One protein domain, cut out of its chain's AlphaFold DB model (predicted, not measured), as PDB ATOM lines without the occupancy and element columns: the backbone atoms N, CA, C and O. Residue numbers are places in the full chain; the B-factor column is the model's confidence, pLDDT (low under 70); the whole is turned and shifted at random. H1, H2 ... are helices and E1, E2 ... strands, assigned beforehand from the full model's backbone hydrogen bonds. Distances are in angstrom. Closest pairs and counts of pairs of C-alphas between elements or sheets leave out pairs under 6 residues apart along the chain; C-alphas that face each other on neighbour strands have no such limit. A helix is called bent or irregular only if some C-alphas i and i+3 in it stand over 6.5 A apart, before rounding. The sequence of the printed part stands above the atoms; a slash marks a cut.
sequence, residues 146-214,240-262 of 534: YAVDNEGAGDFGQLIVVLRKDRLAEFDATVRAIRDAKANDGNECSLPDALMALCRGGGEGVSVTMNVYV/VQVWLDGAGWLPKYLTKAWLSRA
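Overview. This is residues 146 to 214 and 240 to 262 of the 534 residues of the protein "HNHc domain-containing protein" of Corynebacterium freneyi DNF00450 (UniProt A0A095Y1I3). A long helix, H1, runs through the middle of a loose, flat domain: the hairpin of E1 and E2 opens from its first end as the other arm of a V, H2 packs crosswise on its residues 175 to 179, and near its first end the short strands E3 and E4, with H3 packed on them, make a small head. The hairpin's tip, residues 151 to 156, sticks out. The printed part has 92 residues, with named elements in the order E1 E2 H1 H2 E3 E4 H3, two separate antiparallel sheets, E1 - E2 and E3 - E4, and the class mixed, helices and strands. The radius of gyration of the C-alphas is 15.8 A, and the spans are 49 by 35 by 18 A.

Arrangement. E1, residues 146 to 149, and E2, residues 158 to 162, form an antiparallel hairpin; N 147 and O 160 are within hydrogen-bond range at 2.8 A. A tight link joins E2 to H1, residues 165 to 184. H1 and H2, residues 191 to 199, touch, about perpendicular at 77 degrees; their closest C-alphas, of Arg 179 and Ala 194, are 5.1 A apart. E3, residues 212 to 214, and E4, residues 242 to 244, are antiparallel neighbours, with N 213 and O 243 within hydrogen-bond range at 2.8 A. The closest C-alphas of H1 and E4, of Asp 166 and Leu 244, are 7.3 A apart. H3, residues 252 to 260, touches no helix; its closest C-alphas with E4, of Thr 255 and Val 242, are 5.5 A apart. Every O i to N i+4 pair is within hydrogen-bond range in H1 and H2, and 3 of 5 in H3.

Along the chain. E1 begins at C-alpha 146 (304.705, 286.538, 266.906) and is 10.5 A long; E2 is 13.2 A. H1 runs 28.2 A from C-alpha 165 (308.438, 272.899, 269.501), and H2 12.4 A. E3 is 6.8 A, E4 6.4 A. H3, 13.8 A, is irregular, with C-alphas 253 and 256 7.1 A apart, and ends at C-alpha 260 (315.123, 269.197, 285.982).

Size, cuts and confidence. The two C-alphas farthest apart, of Ala 153 and Val 240, are 49.8 A apart. Residues 215 to 239 are cut out, with 7.1 A between C-alphas 214 and 240. The link from H2 to E3 is long, 12 residues. Residues 151 to 153, 203 to 205 and 240 have pLDDT under 70.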
ATOM      1  N   TYR A 146     306.075 286.229 266.479       85.06
ATOM      2  CA  TYR A 146     304.705 286.538 266.906       85.06
ATOM      3  C   TYR A 146     304.081 287.537 265.924       85.06
ATOM      4  O   TYR A 146     304.709 288.550 265.617       85.06
ATOM      5  N   ALA A 147     302.866 287.267 265.447       74.62
ATOM      6  CA  ALA A 147     302.116 288.132 264.542       74.62
ATOM      7  C   ALA A 147     300.611 288.085 264.843       74.62
ATOM      8  O   ALA A 147     300.065 287.036 265.188       74.62
ATOM      9  N   VAL A 148     299.942 289.225 264.682       83.06
ATOM     10  CA  VAL A 148     298.484 289.365 264.765       83.06
ATOM     11  C   VAL A 148     298.024 290.064 263.496       83.06
ATOM     12  O   VAL A 148     298.568 291.111 263.160       83.06
ATOM     13  N   ASP A 149     297.040 289.486 262.818       78.12
ATOM     14  CA  ASP A 149     296.370 290.079 261.663       78.12
ATOM     15  C   ASP A 149     294.912 290.361 262.032       78.12
ATOM     16  O   ASP A 149     294.164 289.461 262.420       78.12
ATOM     17  N   ASN A 150     294.530 291.631 261.949       79.19
ATOM     18  CA  ASN A 150     293.175 292.104 262.211       79.19
ATOM     19  C   ASN A 150     292.681 293.031 261.085       79.19
ATOM     20  O   ASN A 150     291.816 293.870 261.316       79.19
ATOM     21  N   GLU A 151     293.284 292.937 259.894       67.06
ATOM     22  CA  GLU A 151     293.033 293.855 258.773       67.06
ATOM     23  C   GLU A 151     291.999 293.312 257.767       67.06
ATOM     24  O   GLU A 151     291.526 294.046 256.897       67.06
ATOM     25  N   GLY A 152     291.610 292.036 257.883       61.47
ATOM     26  CA  GLY A 152     290.590 291.405 257.040       61.47
ATOM     27  C   GLY A 152     289.159 291.879 257.332       61.47
ATOM     28  O   GLY A 152     288.803 292.195 258.463       61.47
ATOM     29  N   ALA A 153     288.299 291.893 256.308       55.75
ATOM     30  CA  ALA A 153     286.880 292.211 256.477       55.75
ATOM     31  C   ALA A 153     286.131 291.074 257.207       55.75
ATOM     32  O   ALA A 153     286.134 289.936 256.737       55.75
ATOM     33  N   GLY A 154     285.456 291.384 258.322       77.88
ATOM     34  CA  GLY A 154     284.639 290.442 259.102       77.88
ATOM     35  C   GLY A 154     284.744 290.652 260.620       77.88
ATOM     36  O   GLY A 154     285.373 291.602 261.072       77.88
ATOM     37  N   ASP A 155     284.142 289.745 261.399       86.50
ATOM     38  CA  ASP A 155     284.115 289.798 262.876       86.50
ATOM     39  C   ASP A 155     285.290 289.049 263.551       86.50
ATOM     40  O   ASP A 155     285.353 288.956 264.778       86.50
ATOM     41  N   PHE A 156     286.218 288.479 262.771       82.81
ATOM     42  CA  PHE A 156     287.293 287.607 263.266       82.81
ATOM     43  C   PHE A 156     288.676 288.056 262.775       82.81
ATOM     44  O   PHE A 156     288.852 288.328 261.591       82.81
ATOM     45  N   GLY A 157     289.664 288.046 263.675       82.12
ATOM     46  CA  GLY A 157     291.091 288.229 263.371       82.12
ATOM     47  C   GLY A 157     291.911 286.954 263.618       82.12
ATOM     48  O   GLY A 157     291.411 285.975 264.180       82.12
ATOM     49  N   GLN A 158     293.185 286.958 263.219       81.00
ATOM     50  CA  GLN A 158     294.103 285.826 263.353       81.00
ATOM     51  C   GLN A 158     295.307 286.152 264.248       81.00
ATOM     52  O   GLN A 158     295.933 287.202 264.141       81.00
ATOM     53  N   LEU A 159     295.680 285.192 265.096       85.31
ATOM     54  CA  LEU A 159     296.926 285.185 265.864       85.31
ATOM     55  C   LEU A 159     297.830 284.058 265.342       85.31
ATOM     56  O   LEU A 159     297.418 282.898 265.319       85.31
ATOM     57  N   ILE A 160     299.067 284.386 264.962       79.88
ATOM     58  CA  ILE A 160     300.096 283.427 264.540       79.88
ATOM     59  C   ILE A 160     301.298 283.566 265.471       79.88
ATOM     60  O   ILE A 160     301.955 284.603 265.516       79.88
ATOM     61  N   VAL A 161     301.623 282.497 266.196       83.75
ATOM     62  CA  VAL A 161     302.817 282.447 267.047       83.75
ATOM     63  C   VAL A 161     303.691 281.283 266.604       83.75
ATOM     64  O   VAL A 161     303.251 280.133 266.586       83.75
ATOM     65  N   VAL A 162     304.939 281.579 266.253       79.62
ATOM     66  CA  VAL A 162     305.966 280.585 265.949       79.62
ATOM     67  C   VAL A 162     306.831 280.419 267.188       79.62
ATOM     68  O   VAL A 162     307.659 281.267 267.515       79.62
ATOM     69  N   LEU A 163     306.630 279.309 267.887       82.94
ATOM     70  CA  LEU A 163     307.429 278.924 269.044       82.94
ATOM     71  C   LEU A 163     308.289 277.712 268.704       82.94
ATOM     72  O   LEU A 163     307.927 276.870 267.878       82.94
ATOM     73  N   ARG A 164     309.409 277.575 269.410       78.38
ATOM     74  CA  ARG A 164     310.171 276.331 269.435       78.38
ATOM     75  C   ARG A 164     309.256 275.201 269.923       78.38
ATOM     76  O   ARG A 164     308.417 275.403 270.801       78.38
ATOM     77  N   LYS A 165     309.399 274.008 269.338       74.38
ATOM     78  CA  LYS A 165     308.438 272.899 269.501       74.38
ATOM     79  C   LYS A 165     308.146 272.521 270.958       74.38
ATOM     80  O   LYS A 165     307.011 272.180 271.265       74.38
ATOM     81  N   ASP A 166     309.132 272.606 271.848       76.19
ATOM     82  CA  ASP A 166     308.958 272.369 273.287       76.19
ATOM     83  C   ASP A 166     308.044 273.412 273.942       76.19
ATOM     84  O   ASP A 166     307.130 273.050 274.680       76.19
ATOM     85  N   ARG A 167     308.237 274.697 273.624       85.25
ATOM     86  CA  ARG A 167     307.395 275.792 274.126       85.25
ATOM     87  C   ARG A 167     305.989 275.742 273.537       85.25
ATOM     88  O   ARG A 167     305.030 276.043 274.238       85.25
ATOM     89  N   LEU A 168     305.860 275.343 272.269       85.44
ATOM     90  CA  LEU A 168     304.556 275.156 271.632       85.44
ATOM     91  C   LEU A 168     303.772 274.006 272.279       85.44
ATOM     92  O   LEU A 168     302.581 274.158 272.535       85.44
ATOM     93  N   ALA A 169     304.435 272.883 272.571       83.62
ATOM     94  CA  ALA A 169     303.808 271.752 273.250       83.62
ATOM     95  C   ALA A 169     303.365 272.111 274.675       83.62
ATOM     96  O   ALA A 169     302.266 271.747 275.080       83.62
ATOM     97  N   GLU A 170     304.184 272.864 275.417       87.38
ATOM     98  CA  GLU A 170     303.816 273.388 276.739       87.38
ATOM     99  C   GLU A 170     302.603 274.329 276.668       87.38
ATOM    100  O   GLU A 170     301.655 274.199 277.449       87.38
ATOM    101  N   PHE A 171     302.595 275.237 275.690       89.00
ATOM    102  CA  PHE A 171     301.489 276.161 275.455       89.00
ATOM    103  C   PHE A 171     300.178 275.428 275.113       89.00
ATOM    104  O   PHE A 171     299.163 275.657 275.770       89.00
ATOM    105  N   ASP A 172     300.192 274.500 274.146       88.06
ATOM    106  CA  ASP A 172     298.999 273.732 273.744       88.06
ATOM    107  C   ASP A 172     298.489 272.831 274.883       88.06
ATOM    108  O   ASP A 172     297.282 272.783 275.131       88.06
ATOM    109  N   ALA A 173     299.389 272.184 275.636       86.44
ATOM    110  CA  ALA A 173     299.016 271.376 276.798       86.44
ATOM    111  C   ALA A 173     298.295 272.208 277.870       86.44
ATOM    112  O   ALA A 173     297.299 271.756 278.436       86.44
ATOM    113  N   THR A 174     298.754 273.439 278.107       87.50
ATOM    114  CA  THR A 174     298.147 274.356 279.081       87.50
ATOM    115  C   THR A 174     296.747 274.787 278.652       87.50
ATOM    116  O   THR A 174     295.800 274.684 279.431       87.50
ATOM    117  N   VAL A 175     296.577 275.199 277.390       90.12
ATOM    118  CA  VAL A 175     295.266 275.601 276.853       90.12
ATOM    119  C   VAL A 175     294.268 274.437 276.913       90.12
ATOM    120  O   VAL A 175     293.119 274.622 277.317       90.12
ATOM    121  N   ARG A 176     294.698 273.215 276.573       88.00
ATOM    122  CA  ARG A 176     293.842 272.020 276.668       88.00
ATOM    123  C   ARG A 176     293.467 271.676 278.103       88.00
ATOM    124  O   ARG A 176     292.308 271.365 278.343       88.00
ATOM    125  N   ALA A 177     294.404 271.763 279.042       86.19
ATOM    126  CA  ALA A 177     294.129 271.468 280.444       86.19
ATOM    127  C   ALA A 177     293.075 272.420 281.037       86.19
ATOM    128  O   ALA A 177     292.182 271.971 281.748       86.19
ATOM    129  N   ILE A 178     293.125 273.715 280.697       87.12
ATOM    130  CA  ILE A 178     292.119 274.701 281.140       87.12
ATOM    131  C   ILE A 178     290.743 274.370 280.567       87.12
ATOM    132  O   ILE A 178     289.744 274.412 281.285       87.12
ATOM    133  N   ARG A 179     290.688 274.025 279.277       88.31
ATOM    134  CA  ARG A 179     289.452 273.588 278.627       88.31
ATOM    135  C   ARG A 179     288.864 272.365 279.334       88.31
ATOM    136  O   ARG A 179     287.676 272.356 279.639       88.31
ATOM    137  N   ASP A 180     289.691 271.356 279.595       84.50
ATOM    138  CA  ASP A 180     289.260 270.090 280.193       84.50
ATOM    139  C   ASP A 180     288.800 270.278 281.645       84.50
ATOM    140  O   ASP A 180     287.782 269.714 282.037       84.50
ATOM    141  N   ALA A 181     289.484 271.122 282.425       84.44
ATOM    142  CA  ALA A 181     289.057 271.489 283.774       84.44
ATOM    143  C   ALA A 181     287.663 272.140 283.765       84.44
ATOM    144  O   ALA A 181     286.765 271.690 284.469       84.44
ATOM    145  N   LYS A 182     287.444 273.130 282.890       82.88
ATOM    146  CA  LYS A 182     286.145 273.810 282.774       82.88
ATOM    147  C   LYS A 182     285.025 272.893 282.285       82.88
ATOM    148  O   LYS A 182     283.903 273.011 282.771       82.88
ATOM    149  N   ALA A 183     285.332 271.984 281.361       83.00
ATOM    150  CA  ALA A 183     284.382 270.982 280.888       83.00
ATOM    151  C   ALA A 183     283.975 270.007 282.006       83.00
ATOM    152  O   ALA A 183     282.800 269.661 282.112       83.00
ATOM    153  N   ASN A 184     284.915 269.607 282.869       79.62
ATOM    154  CA  ASN A 184     284.626 268.756 284.028       79.62
ATOM    155  C   ASN A 184     283.743 269.458 285.073       79.62
ATOM    156  O   ASN A 184     282.932 268.796 285.716       79.62
ATOM    157  N   ASP A 185     283.837 270.784 285.186       81.69
ATOM    158  CA  ASP A 185     282.945 271.603 286.020       81.69
ATOM    159  C   ASP A 185     281.552 271.818 285.387       81.69
ATOM    160  O   ASP A 185     280.727 272.560 285.920       81.69
ATOM    161  N   GLY A 186     281.275 271.187 284.239       80.69
ATOM    162  CA  GLY A 186     279.997 271.269 283.530       80.69
ATOM    163  C   GLY A 186     279.839 272.504 282.639       80.69
ATOM    164  O   GLY A 186     278.739 272.756 282.151       80.69
ATOM    165  N   ASN A 187     280.908 273.273 282.408       82.69
ATOM    166  CA  ASN A 187     280.867 274.464 281.560       82.69
ATOM    167  C   ASN A 187     281.272 274.137 280.118       82.69
ATOM    168  O   ASN A 187     282.300 273.499 279.877       82.69
ATOM    169  N   GLU A 188     280.530 274.652 279.136       83.31
ATOM    170  CA  GLU A 188     280.993 274.639 277.747       83.31
ATOM    171  C   GLU A 188     282.213 275.560 277.598       83.31
ATOM    172  O   GLU A 188     282.173 276.744 277.936       83.31
ATOM    173  N   CYS A 189     283.329 275.010 277.114       84.88
ATOM    174  CA  CYS A 189     284.568 275.758 276.929       84.88
ATOM    175  C   CYS A 189     285.260 275.328 275.634       84.88
ATOM    176  O   CYS A 189     285.655 274.169 275.477       84.88
ATOM    177  N   SER A 190     285.419 276.261 274.695       89.12
ATOM    178  CA  SER A 190     286.207 276.038 273.482       89.12
ATOM    179  C   SER A 190     287.709 276.271 273.730       89.12
ATOM    180  O   SER A 190     288.117 276.813 274.757       89.12
ATOM    181  N   LEU A 191     288.573 275.869 272.787       88.69
ATOM    182  CA  LEU A 191     290.014 276.162 272.879       88.69
ATOM    183  C   LEU A 191     290.316 277.676 272.863       88.69
ATOM    184  O   LEU A 191     291.145 278.101 273.668       88.69
ATOM    185  N   PRO A 192     289.654 278.507 272.029       88.50
ATOM    186  CA  PRO A 192     289.743 279.962 272.151       88.50
ATOM    187  C   PRO A 192     289.318 280.488 273.527       88.50
ATOM    188  O   PRO A 192     290.024 281.319 274.093       88.50
ATOM    189  N   ASP A 193     288.229 279.974 274.112       87.94
ATOM    190  CA  ASP A 193     287.789 280.395 275.453       87.94
ATOM    191  C   ASP A 193     288.812 280.029 276.527       87.94
ATOM    192  O   ASP A 193     289.055 280.804 277.454       87.94
ATOM    193  N   ALA A 194     289.437 278.858 276.397       89.25
ATOM    194  CA  ALA A 194     290.501 278.411 277.283       89.25
ATOM    195  C   ALA A 194     291.777 279.255 277.129       89.25
ATOM    196  O   ALA A 194     292.392 279.614 278.132       89.25
ATOM    197  N   LEU A 195     292.141 279.645 275.902       89.94
ATOM    198  CA  LEU A 195     293.236 280.584 275.649       89.94
ATOM    199  C   LEU A 195     292.937 281.964 276.251       89.94
ATOM    200  O   LEU A 195     293.784 282.545 276.924       89.94
ATOM    201  N   MET A 196     291.721 282.481 276.072       89.50
ATOM    202  CA  MET A 196     291.314 283.751 276.675       89.50
ATOM    203  C   MET A 196     291.269 283.665 278.200       89.50
ATOM    204  O   MET A 196     291.628 284.627 278.874       89.50
ATOM    205  N   ALA A 197     290.873 282.521 278.761       85.75
ATOM    206  CA  ALA A 197     290.943 282.272 280.194       85.75
ATOM    207  C   ALA A 197     292.392 282.275 280.694       85.75
ATOM    208  O   ALA A 197     292.659 282.930 281.697       85.75
ATOM    209  N   LEU A 198     293.328 281.645 279.974       87.44
ATOM    210  CA  LEU A 198     294.762 281.709 280.275       87.44
ATOM    211  C   LEU A 198     295.260 283.163 280.303       87.44
ATOM    212  O   LEU A 198     295.860 283.586 281.287       87.44
ATOM    213  N   CYS A 199     294.947 283.950 279.269       85.50
ATOM    214  CA  CYS A 199     295.345 285.360 279.181       85.50
ATOM    215  C   CYS A 199     294.718 286.245 280.273       85.50
ATOM    216  O   CYS A 199     295.298 287.259 280.650       85.50
ATOM    217  N   ARG A 200     293.534 285.879 280.778       85.31
ATOM    218  CA  ARG A 200     292.803 286.604 281.834       85.31
ATOM    219  C   ARG A 200     293.120 286.102 283.249       85.31
ATOM    220  O   ARG A 200     292.455 286.523 284.188       85.31
ATOM    221  N   GLY A 201     294.077 285.185 283.408       77.12
ATOM    222  CA  GLY A 201     294.429 284.590 284.704       77.12
ATOM    223  C   GLY A 201     293.448 283.525 285.214       77.12
ATOM    224  O   GLY A 201     293.649 282.962 286.281       77.12
ATOM    225  N   GLY A 202     292.422 283.159 284.443       70.06
ATOM    226  CA  GLY A 202     291.430 282.129 284.784       70.06
ATOM    227  C   GLY A 202     291.922 280.681 284.649       70.06
ATOM    228  O   GLY A 202     291.101 279.782 284.479       70.06
ATOM    229  N   GLY A 203     293.241 280.469 284.649       64.50
ATOM    230  CA  GLY A 203     293.894 279.157 284.691       64.50
ATOM    231  C   GLY A 203     294.539 278.840 286.046       64.50
ATOM    232  O   GLY A 203     295.203 277.812 286.168       64.50
ATOM    233  N   GLU A 204     294.386 279.711 287.051       67.50
ATOM    234  CA  GLU A 204     294.895 279.462 288.403       67.50
ATOM    235  C   GLU A 204     294.342 278.142 288.965       67.50
ATOM    236  O   GLU A 204     293.141 277.888 288.948       67.50
ATOM    237  N   GLY A 205     295.244 277.275 289.437       65.88
ATOM    238  CA  GLY A 205     294.905 275.959 289.991       65.88
ATOM    239  C   GLY A 205     294.835 274.808 288.979       65.88
ATOM    240  O   GLY A 205     294.747 273.654 289.397       65.88
ATOM    241  N   VAL A 206     294.934 275.067 287.669       76.19
ATOM    242  CA  VAL A 206     294.939 274.002 286.652       76.19
ATOM    243  C   VAL A 206     296.299 273.302 286.622       76.19
ATOM    244  O   VAL A 206     297.321 273.887 286.265       76.19
ATOM    245  N   SER A 207     296.314 272.017 286.980       74.81
ATOM    246  CA  SER A 207     297.513 271.184 286.895       74.81
ATOM    247  C   SER A 207     297.705 270.651 285.474       74.81
ATOM    248  O   SER A 207     296.834 269.970 284.932       74.81
ATOM    249  N   VAL A 208     298.865 270.929 284.875       80.38
ATOM    250  CA  VAL A 208     299.257 270.394 283.563       80.38
ATOM    251  C   VAL A 208     300.271 269.277 283.772       80.38
ATOM    252  O   VAL A 208     301.373 269.509 284.267       80.38
ATOM    253  N   THR A 209     299.924 268.057 283.361       81.56
ATOM    254  CA  THR A 209     300.865 266.931 283.364       81.56
ATOM    255  C   THR A 209     301.467 266.754 281.976       81.56
ATOM    256  O   THR A 209     300.773 266.367 281.036       81.56
ATOM    257  N   MET A 210     302.773 266.996 281.850       83.69
ATOM    258  CA  MET A 210     303.532 266.708 280.633       83.69
ATOM    259  C   MET A 210     304.404 265.473 280.835       83.69
ATOM    260  O   MET A 210     305.181 265.399 281.786       83.69
ATOM    261  N   ASN A 211     304.295 264.510 279.921       85.62
ATOM    262  CA  ASN A 211     305.117 263.307 279.953       85.62
ATOM    263  C   ASN A 211     306.379 263.513 279.111       85.62
ATOM    264  O   ASN A 211     306.309 263.787 277.910       85.62
ATOM    265  N   VAL A 212     307.523 263.353 279.767       84.44
ATOM    266  CA  VAL A 212     308.859 263.370 279.174       84.44
ATOM    267  C   VAL A 212     309.385 261.941 279.158       84.44
ATOM    268  O   VAL A 212     309.354 261.249 280.174       84.44
ATOM    269  N   TYR A 213     309.868 261.502 278.004       83.31
ATOM    270  CA  TYR A 213     310.333 260.142 277.778       83.31
ATOM    271  C   TYR A 213     311.826 260.181 277.503       83.31
ATOM    272  O   TYR A 213     312.316 261.013 276.736       83.31
ATOM    273  N   VAL A 214     312.537 259.262 278.139       73.31
ATOM    274  CA  VAL A 214     313.974 259.086 277.981       73.31
ATOM    275  C   VAL A 214     314.206 257.657 277.535       73.31
ATOM    276  O   VAL A 214     313.692 256.723 278.151       73.31
ATOM    277  N   VAL A 240     321.931 261.658 276.521       64.94
ATOM    278  CA  VAL A 240     320.512 261.585 276.847       64.94
ATOM    279  C   VAL A 240     319.744 262.594 275.989       64.94
ATOM    280  O   VAL A 240     320.024 263.795 275.987       64.94
ATOM    281  N   GLN A 241     318.753 262.105 275.246       74.00
ATOM    282  CA  GLN A 241     317.812 262.938 274.506       74.00
ATOM    283  C   GLN A 241     316.405 262.693 275.041       74.00
ATOM    284  O   GLN A 241     316.007 261.554 275.278       74.00
ATOM    285  N   VAL A 242     315.666 263.777 275.246       82.81
ATOM    286  CA  VAL A 242     314.283 263.740 275.717       82.81
ATOM    287  C   VAL A 242     313.331 263.756 274.528       82.81
ATOM    288  O   VAL A 242     313.480 264.577 273.623       82.81
ATOM    289  N   TRP A 243     312.320 262.894 274.553       87.44
ATOM    290  CA  TRP A 243     311.119 263.048 273.738       87.44
ATOM    291  C   TRP A 243     309.994 263.629 274.594       87.44
ATOM    292  O   TRP A 243     309.765 263.174 275.716       87.44
ATOM    293  N   LEU A 244     309.292 264.629 274.073       85.62
ATOM    294  CA  LEU A 244     308.169 265.281 274.740       85.62
ATOM    295  C   LEU A 244     306.899 265.095 273.909       85.62
ATOM    296  O   LEU A 244     306.894 265.368 272.704       85.62
ATOM    297  N   ASP A 245     305.820 264.657 274.559       79.69
ATOM    298  CA  ASP A 245     304.523 264.493 273.897       79.69
ATOM    299  C   ASP A 245     304.061 265.830 273.297       79.69
ATOM    300  O   ASP A 245     304.033 266.855 273.974       79.69
ATOM    301  N   GLY A 246     303.776 265.828 271.994       75.56
ATOM    302  CA  GLY A 246     303.438 267.020 271.209       75.56
ATOM    303  C   GLY A 246     304.604 267.797 270.591       75.56
ATOM    304  O   GLY A 246     304.394 268.457 269.576       75.56
ATOM    305  N   ALA A 247     305.832 267.657 271.097       80.25
ATOM    306  CA  ALA A 247     307.019 268.280 270.495       80.25
ATOM    307  C   ALA A 247     307.900 267.289 269.712       80.25
ATOM    308  O   ALA A 247     308.617 267.691 268.789       80.25
ATOM    309  N   GLY A 248     307.845 266.003 270.061       82.38
ATOM    310  CA  GLY A 248     308.726 264.971 269.527       82.38
ATOM    311  C   GLY A 248     310.079 264.919 270.245       82.38
ATOM    312  O   GLY A 248     310.202 265.324 271.401       82.38
ATOM    313  N   TRP A 249     311.113 264.426 269.554       82.12
ATOM    314  CA  TRP A 249     312.490 264.448 270.059       82.12
ATOM    315  C   TRP A 249     312.988 265.890 270.188       82.12
ATOM    316  O   TRP A 249     313.088 266.617 269.197       82.12
ATOM    317  N   LEU A 250     313.319 266.297 271.412       78.31
ATOM    318  CA  LEU A 250     313.860 267.618 271.699       78.31
ATOM    319  C   LEU A 250     315.362 267.664 271.393       78.31
ATOM    320  O   LEU A 250     316.059 266.666 271.582       78.31
ATOM    321  N   PRO A 251     315.905 268.809 270.950       74.25
ATOM    322  CA  PRO A 251     317.348 269.009 270.861       74.25
ATOM    323  C   PRO A 251     318.082 268.656 272.165       74.25
ATOM    324  O   PRO A 251     317.623 269.015 273.248       74.25
ATOM    325  N   LYS A 252     319.261 268.025 272.066       72.25
ATOM    326  CA  LYS A 252     320.062 267.577 273.227       72.25
ATOM    327  C   LYS A 252     320.320 268.679 274.267       72.25
ATOM    328  O   LYS A 252     320.301 268.412 275.464       72.25
ATOM    329  N   TYR A 253     320.510 269.928 273.832       73.31
ATOM    330  CA  TYR A 253     320.760 271.055 274.742       73.31
ATOM    331  C   TYR A 253     319.565 271.388 275.659       73.31
ATOM    332  O   TYR A 253     319.742 272.072 276.663       73.31
ATOM    333  N   LEU A 254     318.359 270.898 275.345       73.06
ATOM    334  CA  LEU A 254     317.157 271.062 276.169       73.06
ATOM    335  C   LEU A 254     316.947 269.922 277.171       73.06
ATOM    336  O   LEU A 254     316.141 270.077 278.089       73.06
ATOM    337  N   THR A 255     317.667 268.802 277.032       75.81
ATOM    338  CA  THR A 255     317.491 267.608 277.869       75.81
ATOM    339  C   THR A 255     317.566 267.954 279.355       75.81
ATOM    340  O   THR A 255     316.638 267.660 280.103       75.81
ATOM    341  N   LYS A 256     318.633 268.636 279.786       73.94
ATOM    342  CA  LYS A 256     318.854 268.965 281.201       73.94
ATOM    343  C   LYS A 256     317.746 269.847 281.779       73.94
ATOM    344  O   LYS A 256     317.260 269.581 282.875       73.94
ATOM    345  N   ALA A 257     317.325 270.862 281.026       79.38
ATOM    346  CA  ALA A 257     316.267 271.775 281.445       79.38
ATOM    347  C   ALA A 257     314.936 271.033 281.642       79.38
ATOM    348  O   ALA A 257     314.295 271.191 282.677       79.38
ATOM    349  N   TRP A 258     314.552 270.157 280.711       82.00
ATOM    350  CA  TRP A 258     313.314 269.383 280.836       82.00
ATOM    351  C   TRP A 258     313.383 268.296 281.910       82.00
ATOM    352  O   TRP A 258     312.424 268.132 282.660       82.00
ATOM    353  N   LEU A 259     314.519 267.610 282.055       80.88
ATOM    354  CA  LEU A 259     314.706 266.632 283.130       80.88
ATOM    355  C   LEU A 259     314.642 267.278 284.517       80.88
ATOM    356  O   LEU A 259     314.025 266.712 285.411       80.88
ATOM    357  N   SER A 260     315.197 268.483 284.695       80.69
ATOM    358  CA  SER A 260     315.123 269.197 285.982       80.69
ATOM    359  C   SER A 260     313.702 269.595 286.403       80.69
ATOM    360  O   SER A 260     313.471 269.866 287.577       80.69
ATOM    361  N   ARG A 261     312.744 269.610 285.466       81.19
ATOM    362  CA  ARG A 261     311.325 269.905 285.728       81.19
ATOM    363  C   ARG A 261     310.515 268.652 286.076       81.19
ATOM    364  O   ARG A 261     309.355 268.774 286.464       81.19
ATOM    365  N   ALA A 262     311.081 267.453 285.914       79.38
ATOM    366  CA  ALA A 262     310.368 266.205 286.154       79.38
ATOM    367  C   ALA A 262     310.139 265.988 287.659       79.38
ATOM    368  O   ALA A 262     311.062 265.679 288.406       79.38
TER     369      ALA A 262